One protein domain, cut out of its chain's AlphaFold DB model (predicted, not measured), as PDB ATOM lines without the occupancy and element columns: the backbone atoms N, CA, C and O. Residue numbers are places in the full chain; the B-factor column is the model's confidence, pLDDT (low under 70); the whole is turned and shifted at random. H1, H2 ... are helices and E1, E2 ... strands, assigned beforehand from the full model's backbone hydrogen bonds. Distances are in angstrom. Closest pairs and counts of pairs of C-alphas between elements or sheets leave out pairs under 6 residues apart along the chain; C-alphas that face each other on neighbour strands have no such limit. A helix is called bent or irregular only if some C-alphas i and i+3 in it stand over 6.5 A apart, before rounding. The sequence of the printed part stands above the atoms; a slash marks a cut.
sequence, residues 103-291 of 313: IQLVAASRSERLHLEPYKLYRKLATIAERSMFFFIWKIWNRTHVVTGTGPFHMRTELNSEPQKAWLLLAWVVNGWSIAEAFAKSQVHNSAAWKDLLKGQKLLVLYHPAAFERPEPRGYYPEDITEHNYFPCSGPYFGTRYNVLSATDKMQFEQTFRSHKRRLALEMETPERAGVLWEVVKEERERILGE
ATOM      1  N   ILE A 103      32.462   6.532 -54.322       94.12
ATOM      2  CA  ILE A 103      31.912   5.394 -53.588       94.12
ATOM      3  C   ILE A 103      33.006   4.886 -52.662       94.12
ATOM      4  O   ILE A 103      34.077   4.514 -53.126       94.12
ATOM      5  N   GLN A 104      32.741   4.835 -51.366       91.88
ATOM      6  CA  GLN A 104      33.660   4.270 -50.393       91.88
ATOM      7  C   GLN A 104      33.022   3.071 -49.691       91.88
ATOM      8  O   GLN A 104      31.944   3.157 -49.094       91.88
ATOM      9  N   LEU A 105      33.724   1.946 -49.788       92.44
ATOM     10  CA  LEU A 105      33.408   0.676 -49.163       92.44
ATOM     11  C   LEU A 105      34.166   0.597 -47.834       92.44
ATOM     12  O   LEU A 105      35.388   0.439 -47.813       92.44
ATOM     13  N   VAL A 106      33.437   0.767 -46.729       88.31
ATOM     14  CA  VAL A 106      34.006   0.780 -45.373       88.31
ATOM     15  C   VAL A 106      33.876  -0.596 -44.747       88.31
ATOM     16  O   VAL A 106      32.772  -1.036 -44.414       88.31
ATOM     17  N   ALA A 107      35.011  -1.276 -44.620       85.88
ATOM     18  CA  ALA A 107      35.077  -2.590 -44.019       85.88
ATOM     19  C   ALA A 107      34.711  -2.529 -42.532       85.88
ATOM     20  O   ALA A 107      35.034  -1.581 -41.820       85.88
ATOM     21  N   ALA A 108      33.998  -3.555 -42.083       77.62
ATOM     22  CA  ALA A 108      33.533  -3.776 -40.726       77.62
ATOM     23  C   ALA A 108      32.777  -2.589 -40.089       77.62
ATOM     24  O   ALA A 108      32.668  -2.453 -38.867       77.62
ATOM     25  N   SER A 109      32.180  -1.744 -40.933       73.25
ATOM     26  CA  SER A 109      31.229  -0.723 -40.508       73.25
ATOM     27  C   SER A 109      29.934  -1.368 -40.014       73.25
ATOM     28  O   SER A 109      29.395  -2.280 -40.643       73.25
ATOM     29  N   ARG A 110      29.366  -0.828 -38.924       64.06
ATOM     30  CA  ARG A 110      27.995  -1.165 -38.481       64.06
ATOM     31  C   ARG A 110      26.946  -0.818 -39.541       64.06
ATOM     32  O   ARG A 110      25.827  -1.322 -39.488       64.06
ATOM     33  N   SER A 111      27.286   0.085 -40.458       67.81
ATOM     34  CA  SER A 111      26.453   0.448 -41.591       67.81
ATOM     35  C   SER A 111      26.919  -0.346 -42.803       67.81
ATOM     36  O   SER A 111      28.001  -0.118 -43.325       67.81
ATOM     37  N   GLU A 112      26.071  -1.238 -43.310       71.56
ATOM     38  CA  GLU A 112      26.286  -1.936 -44.591       71.56
ATOM     39  C   GLU A 112      26.135  -1.010 -45.809       71.56
ATOM     40  O   GLU A 112      25.984  -1.468 -46.943       71.56
ATOM     41  N   ARG A 113      26.060   0.299 -45.568       80.00
ATOM     42  CA  ARG A 113      25.821   1.306 -46.588       80.00
ATOM     43  C   ARG A 113      27.139   1.739 -47.196       80.00
ATOM     44  O   ARG A 113      28.148   1.874 -46.508       80.00
ATOM     45  N   LEU A 114      27.082   2.022 -48.489       88.81
ATOM     46  CA  LEU A 114      28.147   2.733 -49.172       88.81
ATOM     47  C   LEU A 114      28.229   4.158 -48.621       88.81
ATOM     48  O   LEU A 114      27.208   4.819 -48.409       88.81
ATOM     49  N   HIS A 115      29.448   4.640 -48.424       89.12
ATOM     50  CA  HIS A 115      29.689   6.061 -48.229       89.12
ATOM     51  C   HIS A 115      29.745   6.705 -49.614       89.12
ATOM     52  O   HIS A 115      30.630   6.396 -50.409       89.12
ATOM     53  N   LEU A 116      28.752   7.534 -49.930       90.44
ATOM     54  CA  LEU A 116      28.536   8.065 -51.275       90.44
ATOM     55  C   LEU A 116      28.638   9.583 -51.270       90.44
ATOM     56  O   LEU A 116      27.885  10.240 -50.550       90.44
ATOM     57  N   GLU A 117      29.497  10.117 -52.134       89.44
ATOM     58  CA  GLU A 117      29.613  11.554 -52.379       89.44
ATOM     59  C   GLU A 117      29.355  11.920 -53.847       89.44
ATOM     60  O   GLU A 117      29.699  11.142 -54.744       89.44
ATOM     61  N   PRO A 118      28.779  13.108 -54.113       89.50
ATOM     62  CA  PRO A 118      28.309  14.076 -53.120       89.50
ATOM     63  C   PRO A 118      27.010  13.617 -52.436       89.50
ATOM     64  O   PRO A 118      26.083  13.145 -53.101       89.50
ATOM     65  N   TYR A 119      26.884  13.834 -51.124       85.25
ATOM     66  CA  TYR A 119      25.727  13.389 -50.332       85.25
ATOM     67  C   TYR A 119      24.372  13.889 -50.874       85.25
ATOM     68  O   TYR A 119      23.358  13.192 -50.813       85.25
ATOM     69  N   LYS A 120      24.344  15.073 -51.504       88.00
ATOM     70  CA  LYS A 120      23.148  15.624 -52.179       88.00
ATOM     71  C   LYS A 120      22.593  14.704 -53.275       88.00
ATOM     72  O   LYS A 120      21.405  14.763 -53.581       88.00
ATOM     73  N   LEU A 121      23.437  13.859 -53.865       90.19
ATOM     74  CA  LEU A 121      23.082  12.896 -54.905       90.19
ATOM     75  C   LEU A 121      23.013  11.456 -54.388       90.19
ATOM     76  O   LEU A 121      22.801  10.552 -55.196       90.19
ATOM     77  N   TYR A 122      23.104  11.239 -53.068       90.62
ATOM     78  CA  TYR A 122      23.164   9.917 -52.433       90.62
ATOM     79  C   TYR A 122      22.185   8.912 -53.048       90.62
ATOM     80  O   TYR A 122      22.587   7.831 -53.454       90.62
ATOM     81  N   ARG A 123      20.898   9.270 -53.190       92.62
ATOM     82  CA  ARG A 123      19.876   8.350 -53.727       92.62
ATOM     83  C   ARG A 123      20.157   7.917 -55.166       92.62
ATOM     84  O   ARG A 123      19.948   6.753 -55.489       92.62
ATOM     85  N   LYS A 124      20.613   8.835 -56.023       94.56
ATOM     86  CA  LYS A 124      20.952   8.516 -57.417       94.56
ATOM     87  C   LYS A 124      22.191   7.628 -57.468       94.56
ATOM     88  O   LYS A 124      22.157   6.601 -58.133       94.56
ATOM     89  N   LEU A 125      23.224   7.983 -56.702       92.88
ATOM     90  CA  LEU A 125      24.462   7.210 -56.595       92.88
ATOM     91  C   LEU A 125      24.191   5.788 -56.094       92.88
ATOM     92  O   LEU A 125      24.599   4.828 -56.737       92.88
ATOM     93  N   ALA A 126      23.433   5.656 -55.004       93.56
ATOM     94  CA  ALA A 126      23.065   4.376 -54.410       93.56
ATOM     95  C   ALA A 126      22.278   3.514 -55.398       93.56
ATOM     96  O   ALA A 126      22.589   2.346 -55.585       93.56
ATOM     97  N   THR A 127      21.306   4.102 -56.102       94.62
ATOM     98  CA  THR A 127      20.480   3.365 -57.071       94.62
ATOM     99  C   THR A 127      21.307   2.728 -58.187       94.62
ATOM    100  O   THR A 127      20.913   1.681 -58.696       94.62
ATOM    101  N   ILE A 128      22.416   3.350 -58.590       95.00
ATOM    102  CA  ILE A 128      23.306   2.804 -59.620       95.00
ATOM    103  C   ILE A 128      24.293   1.816 -58.985       95.00
ATOM    104  O   ILE A 128      24.366   0.666 -59.410       95.00
ATOM    105  N   ALA A 129      24.999   2.240 -57.935       93.62
ATOM    106  CA  ALA A 129      26.055   1.466 -57.287       93.62
ATOM    107  C   ALA A 129      25.552   0.139 -56.693       93.62
ATOM    108  O   ALA A 129      26.179  -0.907 -56.871       93.62
ATOM    109  N   GLU A 130      24.401   0.161 -56.019       93.62
ATOM    110  CA  GLU A 130      23.863  -0.991 -55.287       93.62
ATOM    111  C   GLU A 130      23.253  -2.069 -56.201       93.62
ATOM    112  O   GLU A 130      22.919  -3.152 -55.725       93.62
ATOM    113  N   ARG A 131      23.143  -1.822 -57.517       91.31
ATOM    114  CA  ARG A 131      22.715  -2.839 -58.500       91.31
ATOM    115  C   ARG A 131      23.768  -3.913 -58.751       91.31
ATOM    116  O   ARG A 131      23.441  -4.968 -59.288       91.31
ATOM    117  N   SER A 132      25.026  -3.647 -58.406       90.38
ATOM    118  CA  SER A 132      26.107  -4.607 -58.604       90.38
ATOM    119  C   SER A 132      25.930  -5.837 -57.707       90.38
ATOM    120  O   SER A 132      25.773  -5.716 -56.492       90.38
ATOM    121  N   MET A 133      26.064  -7.038 -58.281       92.56
ATOM    122  CA  MET A 133      26.144  -8.284 -57.504       92.56
ATOM    123  C   MET A 133      27.300  -8.246 -56.493       92.56
ATOM    124  O   MET A 133      27.177  -8.767 -55.386       92.56
ATOM    125  N   PHE A 134      28.400  -7.566 -56.816       94.12
ATOM    126  CA  PHE A 134      29.528  -7.428 -55.898       94.12
ATOM    127  C   PHE A 134      29.216  -6.529 -54.702       94.12
ATOM    128  O   PHE A 134      29.832  -6.705 -53.656       94.12
ATOM    129  N   PHE A 135      28.225  -5.632 -54.790       94.00
ATOM    130  CA  PHE A 135      27.734  -4.938 -53.599       94.00
ATOM    131  C   PHE A 135      27.039  -5.911 -52.645       94.00
ATOM    132  O   PHE A 135      27.237  -5.853 -51.433       94.00
ATOM    133  N   PHE A 136      26.258  -6.851 -53.176       92.38
ATOM    134  CA  PHE A 136      25.646  -7.895 -52.361       92.38
ATOM    135  C   PHE A 136      26.702  -8.803 -51.710       92.38
ATOM    136  O   PHE A 136      26.628  -9.052 -50.505       92.38
ATOM    137  N   ILE A 137      27.723  -9.220 -52.468       93.19
ATOM    138  CA  ILE A 137      28.868  -9.984 -51.941       93.19
ATOM    139  C   ILE A 137      29.584  -9.190 -50.845       93.19
ATOM    140  O   ILE A 137      29.822  -9.728 -49.765       93.19
ATOM    141  N   TRP A 138      29.850  -7.902 -51.077       92.44
ATOM    142  CA  TRP A 138      30.435  -7.005 -50.084       92.44
ATOM    143  C   TRP A 138      29.621  -6.986 -48.793       92.44
ATOM    144  O   TRP A 138      30.180  -7.161 -47.715       92.44
ATOM    145  N   LYS A 139      28.294  -6.838 -48.875       90.31
ATOM    146  CA  LYS A 139      27.428  -6.845 -47.688       90.31
ATOM    147  C   LYS A 139      27.516  -8.148 -46.899       90.31
ATOM    148  O   LYS A 139      27.528  -8.096 -45.672       90.31
ATOM    149  N   ILE A 140      27.551  -9.297 -47.575       89.12
ATOM    150  CA  ILE A 140      27.702 -10.597 -46.909       89.12
ATOM    151  C   ILE A 140      29.069 -10.675 -46.237       89.12
ATOM    152  O   ILE A 140      29.130 -10.883 -45.029       89.12
ATOM    153  N   TRP A 141      30.140 -10.436 -46.990       89.31
ATOM    154  CA  TRP A 141      31.511 -10.469 -46.485       89.31
ATOM    155  C   TRP A 141      31.715  -9.531 -45.283       89.31
ATOM    156  O   TRP A 141      32.356  -9.898 -44.297       89.31
ATOM    157  N   ASN A 142      31.099  -8.346 -45.327       85.94
ATOM    158  CA  ASN A 142      31.171  -7.351 -44.262       85.94
ATOM    159  C   ASN A 142      30.437  -7.792 -42.982       85.94
ATOM    160  O   ASN A 142      30.812  -7.389 -41.884       85.94
ATOM    161  N   ARG A 143      29.391  -8.624 -43.112       80.50
ATOM    162  CA  ARG A 143      28.655  -9.223 -41.985       80.50
ATOM    163  C   ARG A 143      29.361 -10.438 -41.402       80.50
ATOM    164  O   ARG A 143      29.267 -10.656 -40.199       80.50
ATOM    165  N   THR A 144      30.062 -11.217 -42.224       76.25
ATOM    166  CA  THR A 144      30.817 -12.408 -41.799       76.25
ATOM    167  C   THR A 144      32.156 -12.042 -41.157       76.25
ATOM    168  O   THR A 144      33.125 -12.787 -41.272       76.25
ATOM    169  N   HIS A 145      32.245 -10.864 -40.537       68.50
ATOM    170  CA  HIS A 145      33.474 -10.381 -39.934       68.50
ATOM    171  C   HIS A 145      33.998 -11.393 -38.904       68.50
ATOM    172  O   HIS A 145      33.273 -11.799 -37.996       68.50
ATOM    173  N   VAL A 146      35.265 -11.789 -39.055       58.53
ATOM    174  CA  VAL A 146      35.871 -12.942 -38.359       58.53
ATOM    175  C   VAL A 146      36.156 -12.659 -36.877       58.53
ATOM    176  O   VAL A 146      36.328 -13.578 -36.084       58.53
ATOM    177  N   VAL A 147      36.169 -11.388 -36.469       57.78
ATOM    178  CA  VAL A 147      36.410 -10.983 -35.075       57.78
ATOM    179  C   VAL A 147      35.165 -10.322 -34.487       57.78
ATOM    180  O   VAL A 147      34.633  -9.358 -35.040       57.78
ATOM    181  N   THR A 148      34.699 -10.827 -33.347       50.00
ATOM    182  CA  THR A 148      33.585 -10.254 -32.591       50.00
ATOM    183  C   THR A 148      34.003  -8.926 -31.952       50.00
ATOM    184  O   THR A 148      34.780  -8.876 -31.007       50.00
ATOM    185  N   GLY A 149      33.475  -7.810 -32.453       45.12
ATOM    186  CA  GLY A 149      33.757  -6.494 -31.882       45.12
ATOM    187  C   GLY A 149      33.045  -5.385 -32.642       45.12
ATOM    188  O   GLY A 149      33.195  -5.243 -33.845       45.12
ATOM    189  N   THR A 150      32.228  -4.589 -31.952       36.38
ATOM    190  CA  THR A 150      31.470  -3.492 -32.571       36.38
ATOM    191  C   THR A 150      32.124  -2.135 -32.298       36.38
ATOM    192  O   THR A 150      31.617  -1.361 -31.489       36.38
ATOM    193  N   GLY A 151      33.236  -1.802 -32.946       48.22
ATOM    194  CA  GLY A 151      33.932  -0.518 -32.769       48.22
ATOM    195  C   GLY A 151      35.190  -0.432 -33.634       48.22
ATOM    196  O   GLY A 151      35.393  -1.334 -34.441       48.22
ATOM    197  N   PRO A 152      36.031   0.605 -33.473       55.41
ATOM    198  CA  PRO A 152      37.319   0.658 -34.157       55.41
ATOM    199  C   PRO A 152      38.133  -0.571 -33.735       55.41
ATOM    200  O   PRO A 152      38.358  -0.773 -32.538       55.41
ATOM    201  N   PHE A 153      38.483  -1.445 -34.685       57.19
ATOM    202  CA  PHE A 153      39.009  -2.794 -34.407       57.19
ATOM    203  C   PHE A 153      40.228  -2.790 -33.494       57.19
ATOM    204  O   PHE A 153      40.351  -3.645 -32.614       57.19
ATOM    205  N   HIS A 154      41.069  -1.774 -33.663       53.75
ATOM    206  CA  HIS A 154      42.270  -1.544 -32.878       53.75
ATOM    207  C   HIS A 154      41.999  -1.345 -31.376       53.75
ATOM    208  O   HIS A 154      42.873  -1.635 -30.572       53.75
ATOM    209  N   MET A 155      40.795  -0.914 -30.975       49.75
ATOM    210  CA  MET A 155      40.477  -0.617 -29.571       49.75
ATOM    211  C   MET A 155      39.964  -1.818 -28.765       49.75
ATOM    212  O   MET A 155      39.770  -1.689 -27.558       49.75
ATOM    213  N   ARG A 156      39.605  -2.939 -29.409       50.59
ATOM    214  CA  ARG A 156      38.798  -3.994 -28.752       50.59
ATOM    215  C   ARG A 156      39.309  -5.414 -28.914       50.59
ATOM    216  O   ARG A 156      38.767  -6.303 -28.266       50.59
ATOM    217  N   THR A 157      40.308  -5.629 -29.763       54.59
ATOM    218  CA  THR A 157      40.876  -6.957 -29.994       54.59
ATOM    219  C   THR A 157      42.379  -6.887 -29.781       54.59
ATOM    220  O   THR A 157      43.065  -6.166 -30.506       54.59
ATOM    221  N   GLU A 158      42.896  -7.631 -28.806       58.72
ATOM    222  CA  GLU A 158      44.337  -7.765 -28.600       58.72
ATOM    223  C   GLU A 158      44.939  -8.675 -29.681       58.72
ATOM    224  O   GLU A 158      45.136  -9.871 -29.507       58.72
ATOM    225  N   LEU A 159      45.212  -8.107 -30.851       68.25
ATOM    226  CA  LEU A 159      45.746  -8.864 -31.983       68.25
ATOM    227  C   LEU A 159      47.270  -9.098 -31.889       68.25
ATOM    228  O   LEU A 159      47.771 -10.002 -32.549       68.25
ATOM    229  N   ASN A 160      48.006  -8.339 -31.055       69.12
ATOM    230  CA  ASN A 160      49.443  -8.582 -30.799       69.12
ATOM    231  C   ASN A 160      49.681  -9.872 -29.988       69.12
ATOM    232  O   ASN A 160      50.698 -10.542 -30.170       69.12
ATOM    233  N   SER A 161      48.772 -10.221 -29.073       73.12
ATOM    234  CA  SER A 161      48.862 -11.437 -28.252       73.12
ATOM    235  C   SER A 161      48.241 -12.660 -28.940       73.12
ATOM    236  O   SER A 161      48.547 -13.789 -28.559       73.12
ATOM    237  N   GLU A 162      47.454 -12.452 -30.000       77.50
ATOM    238  CA  GLU A 162      46.742 -13.490 -30.752       77.50
ATOM    239  C   GLU A 162      47.087 -13.453 -32.259       77.50
ATOM    240  O   GLU A 162      46.238 -13.111 -33.098       77.50
ATOM    241  N   PRO A 163      48.320 -13.835 -32.651       79.12
ATOM    242  CA  PRO A 163      48.776 -13.761 -34.044       79.12
ATOM    243  C   PRO A 163      47.907 -14.586 -35.012       79.12
ATOM    244  O   PRO A 163      47.818 -14.272 -36.197       79.12
ATOM    245  N   GLN A 164      47.194 -15.597 -34.510       80.69
ATOM    246  CA  GLN A 164      46.219 -16.389 -35.264       80.69
ATOM    247  C   GLN A 164      45.014 -15.569 -35.707       80.69
ATOM    248  O   GLN A 164      44.636 -15.592 -36.879       80.69
ATOM    249  N   LYS A 165      44.418 -14.812 -34.778       80.56
ATOM    250  CA  LYS A 165      43.284 -13.941 -35.099       80.56
ATOM    251  C   LYS A 165      43.735 -12.803 -36.002       80.56
ATOM    252  O   LYS A 165      43.024 -12.461 -36.944       80.56
ATOM    253  N   ALA A 166      44.943 -12.281 -35.783       82.56
ATOM    254  CA  ALA A 166      45.557 -11.316 -36.685       82.56
ATOM    255  C   ALA A 166      45.742 -11.882 -38.103       82.56
ATOM    256  O   ALA A 166      45.424 -11.200 -39.074       82.56
ATOM    257  N   TRP A 167      46.191 -13.130 -38.247       86.31
ATOM    258  CA  TRP A 167      46.343 -13.779 -39.551       86.31
ATOM    259  C   TRP A 167      45.007 -13.928 -40.283       86.31
ATOM    260  O   TRP A 167      44.896 -13.568 -41.457       86.31
ATOM    261  N   LEU A 168      43.976 -14.411 -39.583       85.56
ATOM    262  CA  LEU A 168      42.626 -14.529 -40.136       85.56
ATOM    263  C   LEU A 168      42.066 -13.166 -40.552       85.56
ATOM    264  O   LEU A 168      41.500 -13.034 -41.637       85.56
ATOM    265  N   LEU A 169      42.272 -12.134 -39.729       85.56
ATOM    266  CA  LEU A 169      41.850 -10.774 -40.047       85.56
ATOM    267  C   LEU A 169      42.616 -10.201 -41.242       85.56
ATOM    268  O   LEU A 169      42.013  -9.552 -42.091       85.56
ATOM    269  N   LEU A 170      43.919 -10.466 -41.357       88.56
ATOM    270  CA  LEU A 170      44.715 -10.049 -42.510       88.56
ATOM    271  C   LEU A 170      44.198 -10.698 -43.803       88.56
ATOM    272  O   LEU A 170      44.040 -10.015 -44.813       88.56
ATOM    273  N   ALA A 171      43.890 -11.998 -43.768       89.19
ATOM    274  CA  ALA A 171      43.284 -12.701 -44.898       89.19
ATOM    275  C   ALA A 171      41.905 -12.120 -45.253       89.19
ATOM    276  O   ALA A 171      41.604 -11.901 -46.428       89.19
ATOM    277  N   TRP A 172      41.093 -11.806 -44.239       89.81
ATOM    278  CA  TRP A 172      39.803 -11.150 -44.421       89.81
ATOM    279  C   TRP A 172      39.961  -9.772 -45.085       89.81
ATOM    280  O   TRP A 172      39.301  -9.522 -46.090       89.81
ATOM    281  N   VAL A 173      40.893  -8.928 -44.620       90.88
ATOM    282  CA  VAL A 173      41.195  -7.600 -45.194       90.88
ATOM    283  C   VAL A 173      41.603  -7.684 -46.670       90.88
ATOM    284  O   VAL A 173      41.166  -6.851 -47.465       90.88
ATOM    285  N   VAL A 174      42.403  -8.679 -47.061       93.12
ATOM    286  CA  VAL A 174      42.781  -8.880 -48.473       93.12
ATOM    287  C   VAL A 174      41.598  -9.344 -49.319       93.12
ATOM    288  O   VAL A 174      41.427  -8.861 -50.434       93.12
ATOM    289  N   ASN A 175      40.744 -10.223 -48.793       93.69
ATOM    290  CA  ASN A 175      39.516 -10.612 -49.487       93.69
ATOM    291  C   ASN A 175      38.614  -9.383 -49.736       93.69
ATOM    292  O   ASN A 175      38.127  -9.177 -50.846       93.69
ATOM    293  N   GLY A 176      38.508  -8.491 -48.745       93.56
ATOM    294  CA  GLY A 176      37.819  -7.205 -48.881       93.56
ATOM    295  C   GLY A 176      38.337  -6.344 -50.031       93.56
ATOM    296  O   GLY A 176      37.534  -5.813 -50.797       93.56
ATOM    297  N   TRP A 177      39.662  -6.261 -50.203       95.38
ATOM    298  CA  TRP A 177      40.265  -5.583 -51.356       95.38
ATOM    299  C   TRP A 177      39.777  -6.183 -52.677       95.38
ATOM    300  O   TRP A 177      39.305  -5.453 -53.547       95.38
ATOM    301  N   SER A 178      39.855  -7.509 -52.828       96.44
ATOM    302  CA  SER A 178      39.452  -8.192 -54.063       96.44
ATOM    303  C   SER A 178      37.971  -7.980 -54.384       96.44
ATOM    304  O   SER A 178      37.621  -7.738 -55.541       96.44
ATOM    305  N   ILE A 179      37.102  -8.011 -53.371       95.88
ATOM    306  CA  ILE A 179      35.672  -7.723 -53.539       95.88
ATOM    307  C   ILE A 179      35.464  -6.268 -53.964       95.88
ATOM    308  O   ILE A 179      34.681  -6.010 -54.876       95.88
ATOM    309  N   ALA A 180      36.158  -5.316 -53.336       96.50
ATOM    310  CA  ALA A 180      36.051  -3.901 -53.675       96.50
ATOM    311  C   ALA A 180      36.559  -3.605 -55.100       96.50
ATOM    312  O   ALA A 180      35.913  -2.858 -55.836       96.50
ATOM    313  N   GLU A 181      37.660  -4.229 -55.527       97.12
ATOM    314  CA  GLU A 181      38.177  -4.134 -56.898       97.12
ATOM    315  C   GLU A 181      37.174  -4.704 -57.915       97.12
ATOM    316  O   GLU A 181      36.869  -4.059 -58.921       97.12
ATOM    317  N   ALA A 182      36.609  -5.883 -57.645       96.94
ATOM    318  CA  ALA A 182      35.593  -6.489 -58.503       96.94
ATOM    319  C   ALA A 182      34.306  -5.648 -58.551       96.94
ATOM    320  O   ALA A 182      33.730  -5.437 -59.621       96.94
ATOM    321  N   PHE A 183      33.898  -5.081 -57.413       97.12
ATOM    322  CA  PHE A 183      32.805  -4.120 -57.341       97.12
ATOM    323  C   PHE A 183      33.068  -2.895 -58.217       97.12
ATOM    324  O   PHE A 183      32.188  -2.524 -58.997       97.12
ATOM    325  N   ALA A 184      34.260  -2.300 -58.138       96.50
ATOM    326  CA  ALA A 184      34.632  -1.138 -58.936       96.50
ATOM    327  C   ALA A 184      34.572  -1.448 -60.439       96.50
ATOM    328  O   ALA A 184      33.932  -0.717 -61.193       96.50
ATOM    329  N   LYS A 185      35.152  -2.577 -60.864       95.31
ATOM    330  CA  LYS A 185      35.121  -3.019 -62.268       95.31
ATOM    331  C   LYS A 185      33.702  -3.308 -62.754       95.31
ATOM    332  O   LYS A 185      33.344  -2.929 -63.861       95.31
ATOM    333  N   SER A 186      32.852  -3.892 -61.909       95.38
ATOM    334  CA  SER A 186      31.458  -4.189 -62.271       95.38
ATOM    335  C   SER A 186      30.597  -2.946 -62.524       95.38
ATOM    336  O   SER A 186      29.524  -3.057 -63.115       95.38
ATOM    337  N   GLN A 187      31.048  -1.756 -62.101       94.44
ATOM    338  CA  GLN A 187      30.329  -0.510 -62.378       94.44
ATOM    339  C   GLN A 187      30.261  -0.192 -63.871       94.44
ATOM    340  O   GLN A 187      29.352   0.529 -64.281       94.44
ATOM    341  N   VAL A 188      31.158  -0.761 -64.682       92.88
ATOM    342  CA  VAL A 188      31.149  -0.622 -66.143       92.88
ATOM    343  C   VAL A 188      29.841  -1.122 -66.762       92.88
ATOM    344  O   VAL A 188      29.324  -0.491 -67.675       92.88
ATOM    345  N   HIS A 189      29.184  -2.134 -66.186       91.38
ATOM    346  CA  HIS A 189      27.857  -2.569 -66.653       91.38
ATOM    347  C   HIS A 189      26.764  -1.496 -66.510       91.38
ATOM    348  O   HIS A 189      25.688  -1.617 -67.089       91.38
ATOM    349  N   ASN A 190      27.028  -0.444 -65.733       91.25
ATOM    350  CA  ASN A 190      26.165   0.720 -65.585       91.25
ATOM    351  C   ASN A 190      26.805   1.988 -66.187       91.25
ATOM    352  O   ASN A 190      26.441   3.098 -65.784       91.25
ATOM    353  N   SER A 191      27.749   1.852 -67.132       92.25
ATOM    354  CA  SER A 191      28.556   2.962 -67.664       92.25
ATOM    355  C   SER A 191      27.698   4.101 -68.210       92.25
ATOM    356  O   SER A 191      27.960   5.256 -67.891       92.25
ATOM    357  N   ALA A 192      26.614   3.811 -68.936       92.38
ATOM    358  CA  ALA A 192      25.699   4.835 -69.450       92.38
ATOM    359  C   ALA A 192      25.051   5.681 -68.334       92.38
ATOM    360  O   ALA A 192      25.012   6.910 -68.422       92.38
ATOM    361  N   ALA A 193      24.583   5.041 -67.257       94.62
ATOM    362  CA  ALA A 193      23.972   5.735 -66.122       94.62
ATOM    363  C   ALA A 193      25.006   6.560 -65.343       94.62
ATOM    364  O   ALA A 193      24.713   7.674 -64.905       94.62
ATOM    365  N   TRP A 194      26.225   6.032 -65.200       95.00
ATOM    366  CA  TRP A 194      27.335   6.757 -64.594       95.00
ATOM    367  C   TRP A 194      27.751   7.964 -65.433       95.00
ATOM    368  O   TRP A 194      27.774   9.076 -64.913       95.00
ATOM    369  N   LYS A 195      28.002   7.785 -66.731       93.81
ATOM    370  CA  LYS A 195      28.376   8.861 -67.661       93.81
ATOM    371  C   LYS A 195      27.328   9.985 -67.662       93.81
ATOM    372  O   LYS A 195      27.699  11.159 -67.582       93.81
ATOM    373  N   ASP A 196      26.032   9.650 -67.646       93.88
ATOM    374  CA  ASP A 196      24.960  10.648 -67.531       93.88
ATOM    375  C   ASP A 196      24.980  11.395 -66.189       93.88
ATOM    376  O   ASP A 196      24.838  12.618 -66.167       93.88
ATOM    377  N   LEU A 197      25.177  10.694 -65.069       94.25
ATOM    378  CA  LEU A 197      25.164  11.318 -63.745       94.25
ATOM    379  C   LEU A 197      26.401  12.191 -63.487       94.25
ATOM    380  O   LEU A 197      26.277  13.260 -62.889       94.25
ATOM    381  N   LEU A 198      27.574  11.737 -63.928       92.25
ATOM    382  CA  LEU A 198      28.869  12.355 -63.635       92.25
ATOM    383  C   LEU A 198      29.160  13.585 -64.504       92.25
ATOM    384  O   LEU A 198      29.996  14.407 -64.130       92.25
ATOM    385  N   LYS A 199      28.488  13.725 -65.657       90.88
ATOM    386  CA  LYS A 199      28.646  14.863 -66.585       90.88
ATOM    387  C   LYS A 199      30.117  15.150 -66.933       90.88
ATOM    388  O   LYS A 199      30.564  16.293 -66.887       90.88
ATOM    389  N   GLY A 200      30.862  14.093 -67.262       88.12
ATOM    390  CA  GLY A 200      32.279  14.162 -67.642       88.12
ATOM    391  C   GLY A 200      33.274  14.125 -66.476       88.12
ATOM    392  O   GLY A 200      34.477  14.120 -66.714       88.12
ATOM    393  N   GLN A 201      32.810  14.077 -65.223       91.81
ATOM    394  CA  GLN A 201      33.683  13.845 -64.069       91.81
ATOM    395  C   GLN A 201      34.008  12.354 -63.905       91.81
ATOM    396  O   GLN A 201      33.238  11.493 -64.330       91.81
ATOM    397  N   LYS A 202      35.138  12.047 -63.257       92.94
ATOM    398  CA  LYS A 202      35.509  10.669 -62.913       92.94
ATOM    399  C   LYS A 202      34.917  10.262 -61.557       92.94
ATOM    400  O   LYS A 202      34.842  11.070 -60.630       92.94
ATOM    401  N   LEU A 203      34.518   9.001 -61.454       94.31
ATOM    402  CA  LEU A 203      34.060   8.330 -60.247       94.31
ATOM    403  C   LEU A 203      35.232   7.630 -59.570       94.31
ATOM    404  O   LEU A 203      35.905   6.794 -60.169       94.31
ATOM    405  N   LEU A 204      35.420   7.925 -58.294       93.50
ATOM    406  CA  LEU A 204      36.400   7.267 -57.451       93.50
ATOM    407  C   LEU A 204      35.748   6.119 -56.673       93.50
ATOM    408  O   LEU A 204      34.684   6.300 -56.077       93.50
ATOM    409  N   VAL A 205      36.392   4.951 -56.639       94.88
ATOM    410  CA  VAL A 205      35.949   3.815 -55.818       94.88
ATOM    411  C   VAL A 205      37.031   3.482 -54.802       94.88
ATOM    412  O   VAL A 205      38.142   3.100 -55.163       94.88
ATOM    413  N   LEU A 206      36.705   3.655 -53.525       93.38
ATOM    414  CA  LEU A 206      37.642   3.531 -52.418       93.38
ATOM    415  C   LEU A 206      37.330   2.323 -51.544       93.38
ATOM    416  O   LEU A 206      36.179   2.090 -51.179       93.38
ATOM    417  N   TYR A 207      38.375   1.623 -51.128       93.12
ATOM    418  CA  TYR A 207      38.340   0.639 -50.057       93.12
ATOM    419  C   TYR A 207      38.955   1.235 -48.791       93.12
ATOM    420  O   TYR A 207      40.070   1.756 -48.822       93.12
ATOM    421  N   HIS A 208      38.219   1.163 -47.685       88.62
ATOM    422  CA  HIS A 208      38.705   1.510 -46.354       88.62
ATOM    423  C   HIS A 208      38.851   0.209 -45.548       88.62
ATOM    424  O   HIS A 208      37.825  -0.406 -45.227       88.62
ATOM    425  N   PRO A 209      40.089  -0.248 -45.278       87.50
ATOM    426  CA  PRO A 209      40.340  -1.492 -44.557       87.50
ATOM    427  C   PRO A 209      39.910  -1.373 -43.090       87.50
ATOM    428  O   PRO A 209      39.956  -0.300 -42.511       87.50
ATOM    429  N   ALA A 210      39.508  -2.485 -42.470       78.44
ATOM    430  CA  ALA A 210      38.986  -2.468 -41.098       78.44
ATOM    431  C   ALA A 210      40.070  -2.456 -40.008       78.44
ATOM    432  O   ALA A 210      39.766  -2.212 -38.842       78.44
ATOM    433  N   ALA A 211      41.304  -2.833 -40.350       76.00
ATOM    434  CA  ALA A 211      42.365  -3.112 -39.388       76.00
ATOM    435  C   ALA A 211      43.753  -2.923 -40.002       76.00
ATOM    436  O   ALA A 211      43.890  -2.810 -41.220       76.00
ATOM    437  N   PHE A 212      44.774  -2.928 -39.137       77.75
ATOM    438  CA  PHE A 212      46.172  -2.612 -39.454       77.75
ATOM    439  C   PHE A 212      46.360  -1.251 -40.136       77.75
ATOM    440  O   PHE A 212      47.389  -1.015 -40.764       77.75
ATOM    441  N   GLU A 213      45.370  -0.367 -40.049       71.75
ATOM    442  CA  GLU A 213      45.459   0.986 -40.580       71.75
ATOM    443  C   GLU A 213      46.410   1.842 -39.741       71.75
ATOM    444  O   GLU A 213      46.932   1.402 -38.719       71.75
ATOM    445  N   ARG A 214      46.703   3.059 -40.196       67.56
ATOM    446  CA  ARG A 214      47.495   4.002 -39.408       67.56
ATOM    447  C   ARG A 214      46.643   4.533 -38.243       67.56
ATOM    448  O   ARG A 214      45.506   4.928 -38.497       67.56
ATOM    449  N   PRO A 215      47.181   4.636 -37.012       62.94
ATOM    450  CA  PRO A 215      46.452   5.229 -35.896       62.94
ATOM    451  C   PRO A 215      45.984   6.640 -36.251       62.94
ATOM    452  O   PRO A 215      46.782   7.471 -36.700       62.94
ATOM    453  N   GLU A 216      44.691   6.906 -36.073       59.88
ATOM    454  CA  GLU A 216      44.147   8.234 -36.318       59.88
ATOM    455  C   GLU A 216      44.578   9.194 -35.196       59.88
ATOM    456  O   GLU A 216      44.417   8.881 -34.014       59.88
ATOM    457  N   PRO A 217      45.071  10.401 -35.523       50.56
ATOM    458  CA  PRO A 217      45.536  11.364 -34.522       50.56
ATOM    459  C   PRO A 217      44.406  11.938 -33.643       50.56
ATOM    460  O   PRO A 217      44.678  12.587 -32.636       50.56
ATOM    461  N   ARG A 218      43.128  11.724 -33.995       47.03
ATOM    462  CA  ARG A 218      41.976  12.120 -33.168       47.03
ATOM    463  C   ARG A 218      41.650  11.015 -32.157       47.03
ATOM    464  O   ARG A 218      40.650  10.322 -32.294       47.03
ATOM    465  N   GLY A 219      42.481  10.872 -31.127       51.44
ATOM    466  CA  GLY A 219      42.157  10.023 -29.972       51.44
ATOM    467  C   GLY A 219      43.340   9.321 -29.317       51.44
ATOM    468  O   GLY A 219      43.197   8.873 -28.185       51.44
ATOM    469  N   TYR A 220      44.486   9.269 -29.995       53.31
ATOM    470  CA  TYR A 220      45.713   8.667 -29.482       53.31
ATOM    471  C   TYR A 220      46.906   9.527 -29.890       53.31
ATOM    472  O   TYR A 220      47.123   9.767 -31.083       53.31
ATOM    473  N   TYR A 221      47.682   9.999 -28.915       59.44
ATOM    474  CA  TYR A 221      49.016  10.503 -29.214       59.44
ATOM    475  C   TYR A 221      49.911   9.305 -29.567       59.44
ATOM    476  O   TYR A 221      49.677   8.208 -29.059       59.44
ATOM    477  N   PRO A 222      50.924   9.454 -30.438       61.19
ATOM    478  CA  PRO A 222      51.837   8.356 -30.756       61.19
ATOM    479  C   PRO A 222      52.461   7.702 -29.515       61.19
ATOM    480  O   PRO A 222      52.672   6.494 -29.514       61.19
ATOM    481  N   GLU A 223      52.707   8.480 -28.454       62.59
ATOM    482  CA  GLU A 223      53.159   7.974 -27.150       62.59
ATOM    483  C   GLU A 223      52.145   7.083 -26.411       62.59
ATOM    484  O   GLU A 223      52.550   6.271 -25.581       62.59
ATOM    485  N   ASP A 224      50.853   7.184 -26.727       63.22
ATOM    486  CA  ASP A 224      49.794   6.379 -26.118       63.22
ATOM    487  C   ASP A 224      49.588   5.046 -26.841       63.22
ATOM    488  O   ASP A 224      48.790   4.232 -26.389       63.22
ATOM    489  N   ILE A 225      50.268   4.802 -27.964       67.00
ATOM    490  CA  ILE A 225      50.165   3.553 -28.722       67.00
ATOM    491  C   ILE A 225      51.001   2.488 -28.015       67.00
ATOM    492  O   ILE A 225      52.229   2.517 -28.006       67.00
ATOM    493  N   THR A 226      50.318   1.508 -27.448       65.75
ATOM    494  CA  THR A 226      50.906   0.361 -26.759       65.75
ATOM    495  C   THR A 226      50.492  -0.929 -27.453       65.75
ATOM    496  O   THR A 226      49.540  -0.970 -28.236       65.75
ATOM    497  N   GLU A 227      51.173  -2.024 -27.131       64.75
ATOM    498  CA  GLU A 227      50.797  -3.358 -27.612       64.75
ATOM    499  C   GLU A 227      49.378  -3.793 -27.193       64.75
ATOM    500  O   GLU A 227      48.797  -4.672 -27.831       64.75
ATOM    501  N   HIS A 228      48.800  -3.150 -26.175       60.47
ATOM    502  CA  HIS A 228      47.484  -3.481 -25.626       60.47
ATOM    503  C   HIS A 228      46.329  -2.677 -26.230       60.47
ATOM    504  O   HIS A 228      45.176  -3.079 -26.100       60.47
ATOM    505  N   ASN A 229      46.601  -1.531 -26.860       57.62
ATOM    506  CA  ASN A 229      45.546  -0.631 -27.345       57.62
ATOM    507  C   ASN A 229      45.633  -0.310 -28.841       57.62
ATOM    508  O   ASN A 229      44.791   0.435 -29.347       57.62
ATOM    509  N   TYR A 230      46.627  -0.864 -29.541       67.31
ATOM    510  CA  TYR A 230      46.734  -0.730 -30.981       67.31
ATOM    511  C   TYR A 230      47.433  -1.916 -31.641       67.31
ATOM    512  O   TYR A 230      48.416  -2.468 -31.137       67.31
ATOM    513  N   PHE A 231      46.961  -2.258 -32.838       66.25
ATOM    514  CA  PHE A 231      47.557  -3.304 -33.646       66.25
ATOM    515  C   PHE A 231      47.667  -2.913 -35.124       66.25
ATOM    516  O   PHE A 231      46.648  -2.590 -35.740       66.25
ATOM    517  N   PRO A 232      48.866  -3.021 -35.721       66.31
ATOM    518  CA  PRO A 232      50.143  -3.352 -35.080       66.31
ATOM    519  C   PRO A 232      50.699  -2.176 -34.256       66.31
ATOM    520  O   PRO A 232      50.552  -1.024 -34.643       66.31
ATOM    521  N   CYS A 233      51.393  -2.432 -33.145       65.38
ATOM    522  CA  CYS A 233      52.004  -1.354 -32.344       65.38
ATOM    523  C   CYS A 233      53.056  -0.542 -33.124       65.38
ATOM    524  O   CYS A 233      53.194   0.660 -32.925       65.38
ATOM    525  N   SER A 234      53.749  -1.187 -34.063       66.06
ATOM    526  CA  SER A 234      54.682  -0.567 -34.998       66.06
ATOM    527  C   SER A 234      54.313  -0.913 -36.436       66.06
ATOM    528  O   SER A 234      53.890  -2.037 -36.716       66.06
ATOM    529  N   GLY A 235      54.535   0.032 -37.349       67.06
ATOM    530  CA  GLY A 235      54.267  -0.148 -38.773       67.06
ATOM    531  C   GLY A 235      55.025  -1.324 -39.424       67.06
ATOM    532  O   GLY A 235      55.886  -1.949 -38.798       67.06
ATOM    533  N   PRO A 236      54.745  -1.620 -40.704       73.19
ATOM    534  CA  PRO A 236      53.956  -0.806 -41.635       73.19
ATOM    535  C   PRO A 236      52.454  -0.833 -41.334       73.19
ATOM    536  O   PRO A 236      51.997  -1.686 -40.591       73.19
ATOM    537  N   TYR A 237      51.712   0.123 -41.883       81.00
ATOM    538  CA  TYR A 237      50.262   0.238 -41.722       81.00
ATOM    539  C   TYR A 237      49.607   0.289 -43.093       81.00
ATOM    540  O   TYR A 237      50.174   0.877 -44.022       81.00
ATOM    541  N   PHE A 238      48.403  -0.260 -43.216       85.62
ATOM    542  CA  PHE A 238      47.544   0.059 -44.342       85.62
ATOM    543  C   PHE A 238      47.203   1.555 -44.316       85.62
ATOM    544  O   PHE A 238      47.037   2.176 -43.262       85.62
ATOM    545  N   GLY A 239      47.103   2.139 -45.504       81.06
ATOM    546  CA  GLY A 239      46.506   3.447 -45.702       81.06
ATOM    547  C   GLY A 239      45.044   3.433 -45.279       81.06
ATOM    548  O   GLY A 239      44.374   2.403 -45.353       81.06
ATOM    549  N   THR A 240      44.531   4.588 -44.860       79.25
ATOM    550  CA  THR A 240      43.139   4.678 -44.409       79.25
ATOM    551  C   THR A 240      42.145   4.495 -45.557       79.25
ATOM    552  O   THR A 240      41.004   4.083 -45.353       79.25
ATOM    553  N   ARG A 241      42.543   4.829 -46.787       85.50
ATOM    554  CA  ARG A 241      41.732   4.622 -47.988       85.50
ATOM    555  C   ARG A 241      42.641   4.248 -49.144       85.50
ATOM    556  O   ARG A 241      43.722   4.808 -49.286       85.50
ATOM    557  N   TYR A 242      42.161   3.360 -49.996       91.00
ATOM    558  CA  TYR A 242      42.821   3.006 -51.240       91.00
ATOM    559  C   TYR A 242      41.851   3.114 -52.401       91.00
ATOM    560  O   TYR A 242      40.739   2.596 -52.329       91.00
ATOM    561  N   ASN A 243      42.288   3.728 -53.491       94.12
ATOM    562  CA  ASN A 243      41.662   3.560 -54.786       94.12
ATOM    563  C   ASN A 243      42.004   2.171 -55.328       94.12
ATOM    564  O   ASN A 243      43.128   1.910 -55.757       94.12
ATOM    565  N   VAL A 244      41.013   1.285 -55.341       95.31
ATOM    566  CA  VAL A 244      41.189  -0.120 -55.746       95.31
ATOM    567  C   VAL A 244      41.526  -0.294 -57.227       95.31
ATOM    568  O   VAL A 244      41.946  -1.374 -57.638       95.31
ATOM    569  N   LEU A 245      41.356   0.757 -58.033       95.50
ATOM    570  CA  LEU A 245      41.722   0.764 -59.447       95.50
ATOM    571  C   LEU A 245      43.077   1.431 -59.723       95.50
ATOM    572  O   LEU A 245      43.550   1.367 -60.858       95.50
ATOM    573  N   SER A 246      43.703   2.054 -58.716       94.88
ATOM    574  CA  SER A 246      45.015   2.685 -58.859       94.88
ATOM    575  C   SER A 246      46.143   1.676 -58.698       94.88
ATOM    576  O   SER A 246      46.244   0.974 -57.691       94.88
ATOM    577  N   ALA A 247      47.030   1.624 -59.694       94.44
ATOM    578  CA  ALA A 247      48.199   0.746 -59.673       94.44
ATOM    579  C   ALA A 247      49.139   1.069 -58.498       94.44
ATOM    580  O   ALA A 247      49.681   0.159 -57.868       94.44
ATOM    581  N   THR A 248      49.287   2.355 -58.168       93.50
ATOM    582  CA  THR A 248      50.103   2.823 -57.041       93.50
ATOM    583  C   THR A 248      49.531   2.343 -55.710       93.50
ATOM    584  O   THR A 248      50.257   1.774 -54.894       93.50
ATOM    585  N   ASP A 249      48.219   2.505 -55.514       93.69
ATOM    586  CA  ASP A 249      47.538   2.057 -54.297       93.69
ATOM    587  C   ASP A 249      47.558   0.531 -54.170       93.69
ATOM    588  O   ASP A 249      47.828   0.015 -53.085       93.69
ATOM    589  N   LYS A 250      47.371  -0.199 -55.277       95.06
ATOM    590  CA  LYS A 250      47.512  -1.661 -55.312       95.06
ATOM    591  C   LYS A 250      48.908  -2.106 -54.880       95.06
ATOM    592  O   LYS A 250      49.039  -2.966 -54.012       95.06
ATOM    593  N   MET A 251      49.954  -1.503 -55.444       94.00
ATOM    594  CA  MET A 251      51.341  -1.820 -55.091       94.00
ATOM    595  C   MET A 251      51.614  -1.569 -53.601       94.00
ATOM    596  O   MET A 251      52.191  -2.425 -52.928       94.00
ATOM    597  N   GLN A 252      51.163  -0.428 -53.067       91.56
ATOM    598  CA  GLN A 252      51.327  -0.099 -51.652       91.56
ATOM    599  C   GLN A 252      50.560  -1.077 -50.746       91.56
ATOM    600  O   GLN A 252      51.093  -1.529 -49.725       91.56
ATOM    601  N   PHE A 253      49.322  -1.422 -51.109       93.06
ATOM    602  CA  PHE A 253      48.505  -2.386 -50.378       93.06
ATOM    603  C   PHE A 253      49.183  -3.760 -50.332       93.06
ATOM    604  O   PHE A 253      49.372  -4.325 -49.255       93.06
ATOM    605  N   GLU A 254      49.644  -4.267 -51.478       94.69
ATOM    606  CA  GLU A 254      50.346  -5.550 -51.566       94.69
ATOM    607  C   GLU A 254      51.658  -5.562 -50.771       94.69
ATOM    608  O   GLU A 254      51.966  -6.547 -50.097       94.69
ATOM    609  N   GLN A 255      52.444  -4.483 -50.818       92.00
ATOM    610  CA  GLN A 255      53.679  -4.366 -50.040       92.00
ATOM    611  C   GLN A 255      53.404  -4.418 -48.531       92.00
ATOM    612  O   GLN A 255      54.109  -5.105 -47.782       92.00
ATOM    613  N   THR A 256      52.356  -3.724 -48.090       90.94
ATOM    614  CA  THR A 256      51.928  -3.699 -46.688       90.94
ATOM    615  C   THR A 256      51.426  -5.074 -46.250       90.94
ATOM    616  O   THR A 256      51.888  -5.610 -45.241       90.94
ATOM    617  N   PHE A 257      50.586  -5.715 -47.067       92.69
ATOM    618  CA  PHE A 257      50.120  -7.081 -46.840       92.69
ATOM    619  C   PHE A 257      51.278  -8.078 -46.708       92.69
ATOM    620  O   PHE A 257      51.324  -8.834 -45.738       92.69
ATOM    621  N   ARG A 258      52.245  -8.069 -47.638       92.44
ATOM    622  CA  ARG A 258      53.424  -8.955 -47.581       92.44
ATOM    623  C   ARG A 258      54.217  -8.754 -46.289       92.44
ATOM    624  O   ARG A 258      54.697  -9.729 -45.711       92.44
ATOM    625  N   SER A 259      54.327  -7.510 -45.825       88.62
ATOM    626  CA  SER A 259      55.031  -7.176 -44.585       88.62
ATOM    627  C   SER A 259      54.307  -7.725 -43.352       88.62
ATOM    628  O   SER A 259      54.938  -8.384 -42.527       88.62
ATOM    629  N   HIS A 260      52.983  -7.546 -43.261       87.69
ATOM    630  CA  HIS A 260      52.177  -8.145 -42.190       87.69
ATOM    631  C   HIS A 260      52.213  -9.665 -42.216       87.69
ATOM    632  O   HIS A 260      52.440 -10.285 -41.181       87.69
ATOM    633  N   LYS A 261      52.051 -10.265 -43.397       90.75
ATOM    634  CA  LYS A 261      52.084 -11.717 -43.568       90.75
ATOM    635  C   LYS A 261      53.414 -12.298 -43.089       90.75
ATOM    636  O   LYS A 261      53.414 -13.263 -42.337       90.75
ATOM    637  N   ARG A 262      54.545 -11.698 -43.481       88.56
ATOM    638  CA  ARG A 262      55.876 -12.140 -43.031       88.56
ATOM    639  C   ARG A 262      56.024 -12.021 -41.515       88.56
ATOM    640  O   ARG A 262      56.495 -12.958 -40.888       88.56
ATOM    641  N   ARG A 263      55.629 -10.883 -40.937       84.88
ATOM    642  CA  ARG A 263      55.707 -10.663 -39.488       84.88
ATOM    643  C   ARG A 263      54.887 -11.704 -38.722       84.88
ATOM    644  O   ARG A 263      55.418 -12.343 -37.825       84.88
ATOM    645  N   LEU A 264      53.625 -11.897 -39.103       85.88
ATOM    646  CA  LEU A 264      52.736 -12.848 -38.437       85.88
ATOM    647  C   LEU A 264      53.207 -14.297 -38.593       85.88
ATOM    648  O   LEU A 264      53.097 -15.064 -37.645       85.88
ATOM    649  N   ALA A 265      53.777 -14.663 -39.748       86.69
ATOM    650  CA  ALA A 265      54.374 -15.984 -39.939       86.69
ATOM    651  C   ALA A 265      55.516 -16.233 -38.939       86.69
ATOM    652  O   ALA A 265      55.509 -17.251 -38.257       86.69
ATOM    653  N   LEU A 266      56.429 -15.268 -38.777       84.25
ATOM    654  CA  LEU A 266      57.523 -15.360 -37.801       84.25
ATOM    655  C   LEU A 266      57.009 -15.449 -36.357       84.25
ATOM    656  O   LEU A 266      57.524 -16.232 -35.563       84.25
ATOM    657  N   GLU A 267      55.981 -14.671 -36.010       79.25
ATOM    658  CA  GLU A 267      55.354 -14.730 -34.682       79.25
ATOM    659  C   GLU A 267      54.676 -16.088 -34.425       79.25
ATOM    660  O   GLU A 267      54.718 -16.590 -33.304       79.25
ATOM    661  N   MET A 268      54.096 -16.718 -35.451       79.69
ATOM    662  CA  MET A 268      53.478 -18.047 -35.364       79.69
ATOM    663  C   MET A 268      54.492 -19.203 -35.354       79.69
ATOM    664  O   MET A 268      54.203 -20.243 -34.770       79.69
ATOM    665  N   GLU A 269      55.662 -19.036 -35.977       74.56
ATOM    666  CA  GLU A 269      56.753 -20.027 -36.005       74.56
ATOM    667  C   GLU A 269      57.517 -20.124 -34.675       74.56
ATOM    668  O   GLU A 269      58.264 -21.080 -34.460       74.56
ATOM    669  N   THR A 270      57.317 -19.179 -33.746       63.78
ATOM    670  CA  THR A 270      57.892 -19.302 -32.403       63.78
ATOM    671  C   THR A 270      57.309 -20.538 -31.681       63.78
ATOM    672  O   THR A 270      56.089 -20.634 -31.501       63.78
ATOM    673  N   PRO A 271      58.147 -21.516 -31.262       49.00
ATOM    674  CA  PRO A 271      57.700 -22.852 -30.833       49.00
ATOM    675  C   PRO A 271      56.699 -22.875 -29.671       49.00
ATOM    676  O   PRO A 271      55.921 -23.815 -29.546       49.00
ATOM    677  N   GLU A 272      56.683 -21.835 -28.838       57.34
ATOM    678  CA  GLU A 272      55.773 -21.710 -27.695       57.34
ATOM    679  C   GLU A 272      54.306 -21.463 -28.113       57.34
ATOM    680  O   GLU A 272      53.402 -21.678 -27.309       57.34
ATOM    681  N   ARG A 273      54.039 -21.051 -29.367       51.84
ATOM    682  CA  ARG A 273      52.693 -20.674 -29.858       51.84
ATOM    683  C   ARG A 273      52.163 -21.515 -31.029       51.84
ATOM    684  O   ARG A 273      50.953 -21.520 -31.265       51.84
ATOM    685  N   ALA A 274      53.014 -22.275 -31.719       44.53
ATOM    686  CA  ALA A 274      52.619 -23.114 -32.858       44.53
ATOM    687  C   ALA A 274      51.700 -24.295 -32.470       44.53
ATOM    688  O   ALA A 274      50.814 -24.664 -33.237       44.53
ATOM    689  N   GLY A 275      51.844 -24.851 -31.260       49.34
ATOM    690  CA  GLY A 275      50.971 -25.928 -30.764       49.34
ATOM    691  C   GLY A 275      49.523 -25.485 -30.513       49.34
ATOM    692  O   GLY A 275      48.595 -26.264 -30.694       49.34
ATOM    693  N   VAL A 276      49.320 -24.210 -30.173       54.84
ATOM    694  CA  VAL A 276      47.990 -23.609 -29.962       54.84
ATOM    695  C   VAL A 276      47.304 -23.297 -31.301       54.84
ATOM    696  O   VAL A 276      46.080 -23.318 -31.402       54.84
ATOM    697  N   LEU A 277      48.092 -23.061 -32.359       48.62
ATOM    698  CA  LEU A 277      47.626 -22.726 -33.709       48.62
ATOM    699  C   LEU A 277      46.713 -23.800 -34.310       48.62
ATOM    700  O   LEU A 277      45.673 -23.490 -34.888       48.62
ATOM    701  N   TRP A 278      47.135 -25.057 -34.198       49.72
ATOM    702  CA  TRP A 278      46.443 -26.174 -34.827       49.72
ATOM    703  C   TRP A 278      45.108 -26.464 -34.142       49.72
ATOM    704  O   TRP A 278      44.113 -26.701 -34.823       49.72
ATOM    705  N   GLU A 279      45.066 -26.352 -32.815       58.09
ATOM    706  CA  GLU A 279      43.843 -26.556 -32.040       58.09
ATOM    707  C   GLU A 279      42.828 -25.428 -32.274       58.09
ATOM    708  O   GLU A 279      41.671 -25.716 -32.554       58.09
ATOM    709  N   VAL A 280      43.246 -24.154 -32.309       63.44
ATOM    710  CA  VAL A 280      42.321 -23.023 -32.550       63.44
ATOM    711  C   VAL A 280      41.738 -23.041 -33.967       63.44
ATOM    712  O   VAL A 280      40.547 -22.796 -34.154       63.44
ATOM    713  N   VAL A 281      42.550 -23.340 -34.988       59.97
ATOM    714  CA  VAL A 281      42.059 -23.437 -36.377       59.97
ATOM    715  C   VAL A 281      41.104 -24.621 -36.538       59.97
ATOM    716  O   VAL A 281      40.112 -24.520 -37.262       59.97
ATOM    717  N   LYS A 282      41.379 -25.733 -35.853       61.41
ATOM    718  CA  LYS A 282      40.512 -26.909 -35.838       61.41
ATOM    719  C   LYS A 282      39.189 -26.624 -35.122       61.41
ATOM    720  O   LYS A 282      38.145 -26.897 -35.706       61.41
ATOM    721  N   GLU A 283      39.221 -26.007 -33.942       68.44
ATOM    722  CA  GLU A 283      38.025 -25.618 -33.183       68.44
ATOM    723  C   GLU A 283      37.149 -24.625 -33.955       68.44
ATOM    724  O   GLU A 283      35.936 -24.805 -34.037       68.44
ATOM    725  N   GLU A 284      37.738 -23.602 -34.577       63.84
ATOM    726  CA  GLU A 284      36.970 -22.598 -35.319       63.84
ATOM    727  C   GLU A 284      36.362 -23.184 -36.603       63.84
ATOM    728  O   GLU A 284      35.214 -22.892 -36.949       63.84
ATOM    729  N   ARG A 285      37.089 -24.080 -37.282       62.22
ATOM    730  CA  ARG A 285      36.559 -24.845 -38.416       62.22
ATOM    731  C   ARG A 285      35.406 -25.754 -37.984       62.22
ATOM    732  O   ARG A 285      34.381 -25.782 -38.660       62.22
ATOM    733  N   GLU A 286      35.549 -26.476 -36.876       70.31
ATOM    734  CA  GLU A 286      34.498 -27.337 -36.320       70.31
ATOM    735  C   GLU A 286      33.281 -26.530 -35.849       70.31
ATOM    736  O   GLU A 286      32.152 -26.976 -36.034       70.31
ATOM    737  N   ARG A 287      33.474 -25.314 -35.327       72.50
ATOM    738  CA  ARG A 287      32.387 -24.397 -34.956       72.50
ATOM    739  C   ARG A 287      31.590 -23.936 -36.174       72.50
ATOM    740  O   ARG A 287      30.364 -24.026 -36.166       72.50
ATOM    741  N   ILE A 288      32.278 -23.483 -37.223       60.91
ATOM    742  CA  ILE A 288      31.647 -23.032 -38.474       60.91
ATOM    743  C   ILE A 288      30.874 -24.183 -39.132       60.91
ATOM    744  O   ILE A 288      29.747 -23.991 -39.588       60.91
ATOM    745  N   LEU A 289      31.453 -25.386 -39.155       58.19
ATOM    746  CA  LEU A 289      30.811 -26.563 -39.743       58.19
ATOM    747  C   LEU A 289      29.669 -27.103 -38.864       58.19
ATOM    748  O   LEU A 289      28.609 -27.440 -39.379       58.19
ATOM    749  N   GLY A 290      29.828 -27.115 -37.539       66.75
ATOM    750  CA  GLY A 290      28.815 -27.590 -36.592       66.75
ATOM    751  C   GLY A 290      27.607 -26.659 -36.438       66.75
ATOM    752  O   GLY A 290      26.524 -27.104 -36.061       66.75
ATOM    753  N   GLU A 291      27.747 -25.368 -36.752       53.91
ATOM    754  CA  GLU A 291      26.611 -24.445 -36.868       53.91
ATOM    755  C   GLU A 291      25.784 -24.689 -38.145       53.91
ATOM    756  O   GLU A 291      24.593 -24.376 -38.155       53.91
TER     757      GLU A 291
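This is residues 103 to 291 of the 313 residues of an uncharacterized protein of Ascobolus immersus RN42 (UniProt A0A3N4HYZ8). A small sheet of three strands, E2, E1 and E3, is covered on one face by the long helix H3, with H2 and H4 packed on different stretches of H3. H1 packs on H3 near a kink, while H5 makes a corner with H4 and ends in residues 282 to 291, which stick out. The printed part has 189 residues, with five named helices and three named strands in the order E1 E2 H1 H2 H3 E3 H4 H5, and its class is mostly helix. The sheet runs E2 E1 E3 and is mixed. The whole is compact, with a radius of gyration of the C-alphas of 18.3 A and spans of 60 by 44 by 29 A.

The strands are E1, residues 103 to 106, E2, residues 115 to 117, and E3, residues 203 to 208, which is 16.2 A long. E1 begins at C-alpha 103, (31.912, 5.394, -53.588). H3, residues 163 to 198, measures 44.2 A and has a kink of 89 degrees near residue 192. H1 is residues 119 to 129 and H2 residues 133 to 143. H4, residues 247 to 269, measures 32.6 A, and H5, residues 271 to 291, measures 31.7 A and ends at C-alpha 291, (26.611, -24.445, -36.868). H1, H3 and H5 are irregular: C-alphas 120 and 123 are 8.1 A apart, 189 and 192 8.2 A, and 272 and 275 7.1 A.

E1 and E3 are parallel, with N 103 and O 204 2.8 A apart, within hydrogen-bond range. E1 and E2 form an antiparallel hairpin, with N 104 and O 115 at 2.8 A. H1 and H3 are on one face of the sheet, which gives two layers. H3 lies over E3 at a height over the sheet of 7.6 A and runs along the strands, at 13 degrees to E3 on the local plane. H3 is the hub. Its residues 176 to 186 touch H2, in a helical hairpin at a shallow tilt of 30 degrees, opposite ways; the closest C-alphas, of Phe 134 and Phe 183, are 4.9 A apart. Its residues 163 to 174 touch H4 at a shallow tilt of 16 degrees, opposite ways; the C-alphas of Pro 163 and Leu 264 are closest, at 6.0 A. Its residues 187 to 194 touch H1, about perpendicular at 85 degrees, closest at the C-alphas of Ala 129 and Gln 187, 6.9 A. H4 and H5 are close but not clearly touching, with the C-alphas of Met 268 and Ala 274 5.7 A apart. Every O i to N i+4 pair is within hydrogen-bond range in H2 and H4, against 5 of 7 in H1, 26 of 32 in H3 and 13 of 17 in H5.

The C-alphas farthest apart, of Lys 199 and Glu 272, are 59.9 A apart. The printed part has no cut. The links from H2 to H3, 19 residues, and from E3 to H4, 38 residues, are long; in the latter, residues 242 to 243 pair antiparallel with residues 206 to 207 of E3. Mean pLDDT of the printed part is 79.3, and 60 residues are under 70, among them 145 to 160, 214 to 235 and 270 to 285.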